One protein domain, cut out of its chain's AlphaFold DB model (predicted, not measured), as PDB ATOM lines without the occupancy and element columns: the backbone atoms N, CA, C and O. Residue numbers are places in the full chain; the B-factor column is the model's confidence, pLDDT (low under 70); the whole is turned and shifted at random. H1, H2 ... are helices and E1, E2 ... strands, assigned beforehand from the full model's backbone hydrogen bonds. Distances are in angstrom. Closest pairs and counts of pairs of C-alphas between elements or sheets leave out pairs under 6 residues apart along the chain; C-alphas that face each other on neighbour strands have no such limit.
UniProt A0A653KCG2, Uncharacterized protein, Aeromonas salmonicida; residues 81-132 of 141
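This is residues 81 to 132 of the 141 residues of an uncharacterized protein of Aeromonas salmonicida (UniProt A0A653KCG2). A small ribbon of two antiparallel strands, E1 and E2, has two helices, H1 and H2, packed together at a steep angle beside it, with residues 108 to 112 of H2 near E1. Residues 118 to 127 loop out from H2 and return to E2. The 52 printed residues hold E1, H1, H2 and E2 in that order, a mixed class; the whole is compact, radius of gyration of the C-alphas 10.8 A, spanning 30 by 22 by 17 A.

E1, residues 85 to 88, and E2, residues 128 to 131, are antiparallel at 151 degrees; N 87 and O 129 are 2.9 A apart, within hydrogen-bond range. The closest C-alphas of E1 and H2, residues 108 to 117, are those of Ser 87 and Asp 108, 6.4 A apart. H1, residues 90 to 100, and H2 touch, closest at the C-alphas of Leu 97 and Leu 111, 7.2 A. They run the same way at a steep tilt of 47 degrees. In H1 and H2 every O i to N i+4 pair is within hydrogen-bond range.

E1 begins at C-alpha 85 (-25.849, -12.134, 1.386) and measures 9.5 A; E2, 9.1 A, ends at C-alpha 131 (-22.716, -8.182, 2.681). H1 measures 15.5 A, H2 14.4 A.

The C-alphas farthest apart, Arg 121 and Pro 132, are 30.9 A apart. The printed part has no cut and no long link. Residues 81 to 84 and 131 to 132 have pLDDT under 70.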
ATOM      1  N   SER A  81     -23.108 -20.003   0.884       53.19
ATOM      2  CA  SER A  81     -22.834 -21.205   1.690       53.19
ATOM      3  C   SER A  81     -22.090 -20.950   3.006       53.19
ATOM      4  O   SER A  81     -22.028 -21.841   3.847       53.19
ATOM      5  N   VAL A  82     -21.518 -19.757   3.189       54.47
ATOM      6  CA  VAL A  82     -20.855 -19.329   4.431       54.47
ATOM      7  C   VAL A  82     -21.535 -18.102   5.047       54.47
ATOM      8  O   VAL A  82     -20.923 -17.396   5.841       54.47
ATOM      9  N   GLY A  83     -22.793 -17.841   4.673       58.75
ATOM     10  CA  GLY A  83     -23.627 -16.786   5.252       58.75
ATOM     11  C   GLY A  83     -23.470 -15.397   4.628       58.75
ATOM     12  O   GLY A  83     -23.974 -14.436   5.198       58.75
ATOM     13  N   ALA A  84     -22.789 -15.262   3.484       64.56
ATOM     14  CA  ALA A  84     -22.781 -13.998   2.744       64.56
ATOM     15  C   ALA A  84     -24.140 -13.761   2.077       64.56
ATOM     16  O   ALA A  84     -24.711 -14.691   1.504       64.56
ATOM     17  N   SER A  85     -24.627 -12.526   2.089       70.69
ATOM     18  CA  SER A  85     -25.849 -12.134   1.386       70.69
ATOM     19  C   SER A  85     -25.553 -11.049   0.356       70.69
ATOM     20  O   SER A  85     -24.577 -10.313   0.472       70.69
ATOM     21  N   ILE A  86     -26.381 -10.964  -0.684       73.44
ATOM     22  CA  ILE A  86     -26.360  -9.843  -1.627       73.44
ATOM     23  C   ILE A  86     -27.567  -8.968  -1.310       73.44
ATOM     24  O   ILE A  86     -28.699  -9.369  -1.554       73.44
ATOM     25  N   SER A  87     -27.343  -7.767  -0.795       81.88
ATOM     26  CA  SER A  87     -28.420  -6.786  -0.675       81.88
ATOM     27  C   SER A  87     -28.484  -5.979  -1.963       81.88
ATOM     28  O   SER A  87     -27.531  -5.294  -2.329       81.88
ATOM     29  N   LEU A  88     -29.599  -6.082  -2.683       86.12
ATOM     30  CA  LEU A  88     -29.821  -5.262  -3.872       86.12
ATOM     31  C   LEU A  88     -29.836  -3.779  -3.488       86.12
ATOM     32  O   LEU A  88     -30.317  -3.414  -2.413       86.12
ATOM     33  N   LEU A  89     -29.328  -2.915  -4.371       89.31
ATOM     34  CA  LEU A  89     -29.485  -1.471  -4.182       89.31
ATOM     35  C   LEU A  89     -30.985  -1.120  -4.107       89.31
ATOM     36  O   LEU A  89     -31.784  -1.829  -4.719       89.31
ATOM     37  N   PRO A  90     -31.401  -0.050  -3.405       90.06
ATOM     38  CA  PRO A  90     -32.820   0.222  -3.150       90.06
ATOM     39  C   PRO A  90     -33.717   0.180  -4.399       90.06
ATOM     40  O   PRO A  90     -34.747  -0.497  -4.394       90.06
ATOM     41  N   ASP A  91     -33.285   0.807  -5.496       92.81
ATOM     42  CA  ASP A  91     -34.035   0.832  -6.761       92.81
ATOM     43  C   ASP A  91     -34.069  -0.541  -7.452       92.81
ATOM     44  O   ASP A  91     -35.072  -0.953  -8.034       92.81
ATOM     45  N   GLU A  92     -32.969  -1.288  -7.354       93.00
ATOM     46  CA  GLU A  92     -32.824  -2.639  -7.896       93.00
ATOM     47  C   GLU A  92     -33.695  -3.633  -7.120       93.00
ATOM     48  O   GLU A  92     -34.339  -4.497  -7.718       93.00
ATOM     49  N   ARG A  93     -33.777  -3.459  -5.795       92.94
ATOM     50  CA  ARG A  93     -34.663  -4.206  -4.900       92.94
ATOM     51  C   ARG A  93     -36.120  -3.946  -5.253       92.94
ATOM     52  O   ARG A  93     -36.873  -4.900  -5.424       92.94
ATOM     53  N   ALA A  94     -36.512  -2.681  -5.413       93.38
ATOM     54  CA  ALA A  94     -37.867  -2.322  -5.826       93.38
ATOM     55  C   ALA A  94     -38.221  -2.958  -7.178       93.38
ATOM     56  O   ALA A  94     -39.259  -3.610  -7.301       93.38
ATOM     57  N   ARG A  95     -37.313  -2.871  -8.163       94.12
ATOM     58  CA  ARG A  95     -37.496  -3.498  -9.478       94.12
ATOM     59  C   ARG A  95     -37.656  -5.017  -9.380       94.12
ATOM     60  O   ARG A  95     -38.534  -5.572 -10.036       94.12
ATOM     61  N   ALA A  96     -36.841  -5.685  -8.565       91.81
ATOM     62  CA  ALA A  96     -36.917  -7.130  -8.362       91.81
ATOM     63  C   ALA A  96     -38.233  -7.558  -7.690       91.81
ATOM     64  O   ALA A  96     -38.857  -8.526  -8.121       91.81
ATOM     65  N   LEU A  97     -38.694  -6.810  -6.683       94.38
ATOM     66  CA  LEU A  97     -39.970  -7.062  -6.010       94.38
ATOM     67  C   LEU A  97     -41.159  -6.897  -6.957       94.38
ATOM     68  O   LEU A  97     -42.024  -7.768  -7.000       94.38
ATOM     69  N   THR A  98     -41.178  -5.825  -7.758       94.56
ATOM     70  CA  THR A  98     -42.215  -5.618  -8.781       94.56
ATOM     71  C   THR A  98     -42.209  -6.747  -9.808       94.56
ATOM     72  O   THR A  98     -43.268  -7.276 -10.136       94.56
ATOM     73  N   LEU A  99     -41.028  -7.149 -10.285       92.56
ATOM     74  CA  LEU A  99     -40.877  -8.224 -11.266       92.56
ATOM     75  C   LEU A  99     -41.433  -9.562 -10.760       92.56
ATOM     76  O   LEU A  99     -42.027 -10.312 -11.532       92.56
ATOM     77  N   LEU A 100     -41.226  -9.861  -9.478       92.06
ATOM     78  CA  LEU A 100     -41.642 -11.117  -8.854       92.06
ATOM     79  C   LEU A 100     -43.031 -11.048  -8.201       92.06
ATOM     80  O   LEU A 100     -43.507 -12.061  -7.696       92.06
ATOM     81  N   GLY A 101     -43.679  -9.879  -8.196       93.88
ATOM     82  CA  GLY A 101     -44.969  -9.672  -7.532       93.88
ATOM     83  C   GLY A 101     -44.910  -9.853  -6.009       93.88
ATOM     84  O   GLY A 101     -45.868 -10.339  -5.413       93.88
ATOM     85  N   LEU A 102     -43.781  -9.506  -5.385       93.25
ATOM     86  CA  LEU A 102     -43.534  -9.675  -3.950       93.25
ATOM     87  C   LEU A 102     -43.787  -8.376  -3.168       93.25
ATOM     88  O   LEU A 102     -43.710  -7.273  -3.708       93.25
ATOM     89  N   SER A 103     -44.080  -8.512  -1.873       95.00
ATOM     90  CA  SER A 103     -44.345  -7.380  -0.977       95.00
ATOM     91  C   SER A 103     -43.079  -6.546  -0.716       95.00
ATOM     92  O   SER A 103     -42.002  -7.123  -0.561       95.00
ATOM     93  N   PRO A 104     -43.173  -5.210  -0.552       92.25
ATOM     94  CA  PRO A 104     -42.053  -4.373  -0.103       92.25
ATOM     95  C   PRO A 104     -41.365  -4.858   1.183       92.25
ATOM     96  O   PRO A 104     -40.158  -4.655   1.348       92.25
ATOM     97  N   GLU A 105     -42.122  -5.532   2.051       92.50
ATOM     98  CA  GLU A 105     -41.706  -6.090   3.347       92.50
ATOM     99  C   GLU A 105     -40.916  -7.409   3.221       92.50
ATOM    100  O   GLU A 105     -40.391  -7.915   4.209       92.50
ATOM    101  N   THR A 106     -40.824  -8.001   2.023       90.75
ATOM    102  CA  THR A 106     -40.143  -9.288   1.819       90.75
ATOM    103  C   THR A 106     -38.660  -9.203   2.192       90.75
ATOM    104  O   THR A 106     -37.924  -8.365   1.673       90.75
ATOM    105  N   ALA A 107     -38.196 -10.101   3.062       88.25
ATOM    106  CA  ALA A 107     -36.796 -10.159   3.464       88.25
ATOM    107  C   ALA A 107     -35.865 -10.408   2.262       88.25
ATOM    108  O   ALA A 107     -36.197 -11.174   1.353       88.25
ATOM    109  N   ASP A 108     -34.668  -9.812   2.280       82.75
ATOM    110  CA  ASP A 108     -33.687  -9.942   1.190       82.75
ATOM    111  C   ASP A 108     -33.340 -11.411   0.888       82.75
ATOM    112  O   ASP A 108     -33.188 -11.787  -0.271       82.75
ATOM    113  N   SER A 109     -33.284 -12.277   1.907       79.31
ATOM    114  CA  SER A 109     -33.035 -13.713   1.726       79.31
ATOM    115  C   SER A 109     -34.110 -14.415   0.894       79.31
ATOM    116  O   SER A 109     -33.792 -15.290   0.087       79.31
ATOM    117  N   ASP A 110     -35.373 -14.036   1.079       84.50
ATOM    118  CA  ASP A 110     -36.502 -14.634   0.365       84.50
ATOM    119  C   ASP A 110     -36.610 -14.065  -1.050       84.50
ATOM    120  O   ASP A 110     -36.860 -14.813  -1.996       84.50
ATOM    121  N   LEU A 111     -36.326 -12.769  -1.214       87.06
ATOM    122  CA  LEU A 111     -36.217 -12.125  -2.520       87.06
ATOM    123  C   LEU A 111     -35.123 -12.775  -3.383       87.06
ATOM    124  O   LEU A 111     -35.383 -13.135  -4.531       87.06
ATOM    125  N   LEU A 112     -33.917 -12.970  -2.838       81.00
ATOM    126  CA  LEU A 112     -32.817 -13.627  -3.553       81.00
ATOM    127  C   LEU A 112     -33.172 -15.065  -3.948       81.00
ATOM    128  O   LEU A 112     -32.931 -15.467  -5.084       81.00
ATOM    129  N   ARG A 113     -33.797 -15.830  -3.044       81.88
ATOM    130  CA  ARG A 113     -34.243 -17.199  -3.347       81.88
ATOM    131  C   ARG A 113     -35.277 -17.221  -4.473       81.88
ATOM    132  O   ARG A 113     -35.225 -18.089  -5.341       81.88
ATOM    133  N   ALA A 114     -36.211 -16.271  -4.473       85.12
ATOM    134  CA  ALA A 114     -37.198 -16.148  -5.536       85.12
ATOM    135  C   ALA A 114     -36.543 -15.798  -6.886       85.12
ATOM    136  O   ALA A 114     -36.925 -16.373  -7.905       85.12
ATOM    137  N   LEU A 115     -35.523 -14.930  -6.892       83.50
ATOM    138  CA  LEU A 115     -34.725 -14.623  -8.085       83.50
ATOM    139  C   LEU A 115     -33.962 -15.848  -8.616       83.50
ATOM    140  O   LEU A 115     -33.972 -16.072  -9.823       83.50
ATOM    141  N   ASP A 116     -33.370 -16.673  -7.747       79.62
ATOM    142  CA  ASP A 116     -32.656 -17.901  -8.148       79.62
ATOM    143  C   ASP A 116     -33.574 -18.920  -8.848       79.62
ATOM    144  O   ASP A 116     -33.177 -19.618  -9.791       79.62
ATOM    145  N   CYS A 117     -34.825 -19.008  -8.391       77.50
ATOM    146  CA  CYS A 117     -35.844 -19.870  -8.986       77.50
ATOM    147  C   CYS A 117     -36.512 -19.250 -10.223       77.50
ATOM    148  O   CYS A 117     -37.190 -19.961 -10.970       77.50
ATOM    149  N   PHE A 118     -36.327 -17.951 -10.468       83.12
ATOM    150  CA  PHE A 118     -36.935 -17.264 -11.596       83.12
ATOM    151  C   PHE A 118     -36.240 -17.642 -12.910       83.12
ATOM    152  O   PHE A 118     -35.013 -17.704 -13.019       83.12
ATOM    153  N   ARG A 119     -37.038 -17.912 -13.946       86.00
ATOM    154  CA  ARG A 119     -36.557 -18.231 -15.297       86.00
ATOM    155  C   ARG A 119     -36.989 -17.117 -16.248       86.00
ATOM    156  O   ARG A 119     -38.049 -17.228 -16.865       86.00
ATOM    157  N   PRO A 120     -36.223 -16.019 -16.332       82.69
ATOM    158  CA  PRO A 120     -36.594 -14.906 -17.185       82.69
ATOM    159  C   PRO A 120     -36.414 -15.268 -18.663       82.69
ATOM    160  O   PRO A 120     -35.576 -16.095 -19.020       82.69
ATOM    161  N   ARG A 121     -37.194 -14.618 -19.535       86.12
ATOM    162  CA  ARG A 121     -37.060 -14.763 -20.997       86.12
ATOM    163  C   ARG A 121     -35.753 -14.166 -21.529       86.12
ATOM    164  O   ARG A 121     -35.259 -14.621 -22.552       86.12
ATOM    165  N   GLU A 122     -35.201 -13.184 -20.821       83.75
ATOM    166  CA  GLU A 122     -33.930 -12.524 -21.124       83.75
ATOM    167  C   GLU A 122     -33.057 -12.435 -19.861       83.75
ATOM    168  O   GLU A 122     -33.596 -12.436 -18.751       83.75
ATOM    169  N   PRO A 123     -31.719 -12.346 -19.982       80.44
ATOM    170  CA  PRO A 123     -30.841 -12.228 -18.823       80.44
ATOM    171  C   PRO A 123     -31.163 -10.985 -17.985       80.44
ATOM    172  O   PRO A 123     -31.024  -9.853 -18.448       80.44
ATOM    173  N   LEU A 124     -31.535 -11.194 -16.723       79.19
ATOM    174  CA  LEU A 124     -31.712 -10.105 -15.769       79.19
ATOM    175  C   LEU A 124     -30.370  -9.718 -15.164       79.19
ATOM    176  O   LEU A 124     -29.569 -10.574 -14.790       79.19
ATOM    177  N   ARG A 125     -30.147  -8.413 -15.035       84.06
ATOM    178  CA  ARG A 125     -28.994  -7.861 -14.329       84.06
ATOM    179  C   ARG A 125     -29.498  -7.010 -13.183       84.06
ATOM    180  O   ARG A 125     -30.375  -6.169 -13.382       84.06
ATOM    181  N   PHE A 126     -28.941  -7.258 -12.005       83.44
ATOM    182  CA  PHE A 126     -29.201  -6.468 -10.817       83.44
ATOM    183  C   PHE A 126     -27.891  -5.997 -10.207       83.44
ATOM    184  O   PHE A 126     -26.904  -6.736 -10.203       83.44
ATOM    185  N   HIS A 127     -27.897  -4.777  -9.678       82.12
ATOM    186  CA  HIS A 127     -26.791  -4.269  -8.875       82.12
ATOM    187  C   HIS A 127     -27.088  -4.471  -7.388       82.12
ATOM    188  O   HIS A 127     -28.180  -4.174  -6.901       82.12
ATOM    189  N   GLY A 128     -26.095  -4.964  -6.657       81.81
ATOM    190  CA  GLY A 128     -26.202  -5.199  -5.227       81.81
ATOM    191  C   GLY A 128     -24.863  -5.043  -4.529       81.81
ATOM    192  O   GLY A 128     -23.802  -5.078  -5.152       81.81
ATOM    193  N   LEU A 129     -24.942  -4.858  -3.220       79.69
ATOM    194  CA  LEU A 129     -23.815  -4.873  -2.310       79.69
ATOM    195  C   LEU A 129     -23.669  -6.285  -1.761       79.69
ATOM    196  O   LEU A 129     -24.644  -6.891  -1.315       79.69
ATOM    197  N   LEU A 130     -22.446  -6.804  -1.788       72.38
ATOM    198  CA  LEU A 130     -22.158  -8.030  -1.073       72.38
ATOM    199  C   LEU A 130     -21.945  -7.711   0.401       72.38
ATOM    200  O   LEU A 130     -21.048  -6.947   0.763       72.38
ATOM    201  N   THR A 131     -22.746  -8.345   1.238       69.06
ATOM    202  CA  THR A 131     -22.716  -8.182   2.681       69.06
ATOM    203  C   THR A 131     -22.084  -9.434   3.288       69.06
ATOM    204  O   THR A 131     -22.574 -10.546   3.057       69.06
ATOM    205  N   PRO A 132     -20.977  -9.310   4.040       63.28
ATOM    206  CA  PRO A 132     -20.410 -10.456   4.729       63.28
ATOM    207  C   PRO A 132     -21.385 -10.957   5.815       63.28
ATOM    208  O   PRO A 132     -22.158 -10.161   6.351       63.28
TER     209      PRO A 132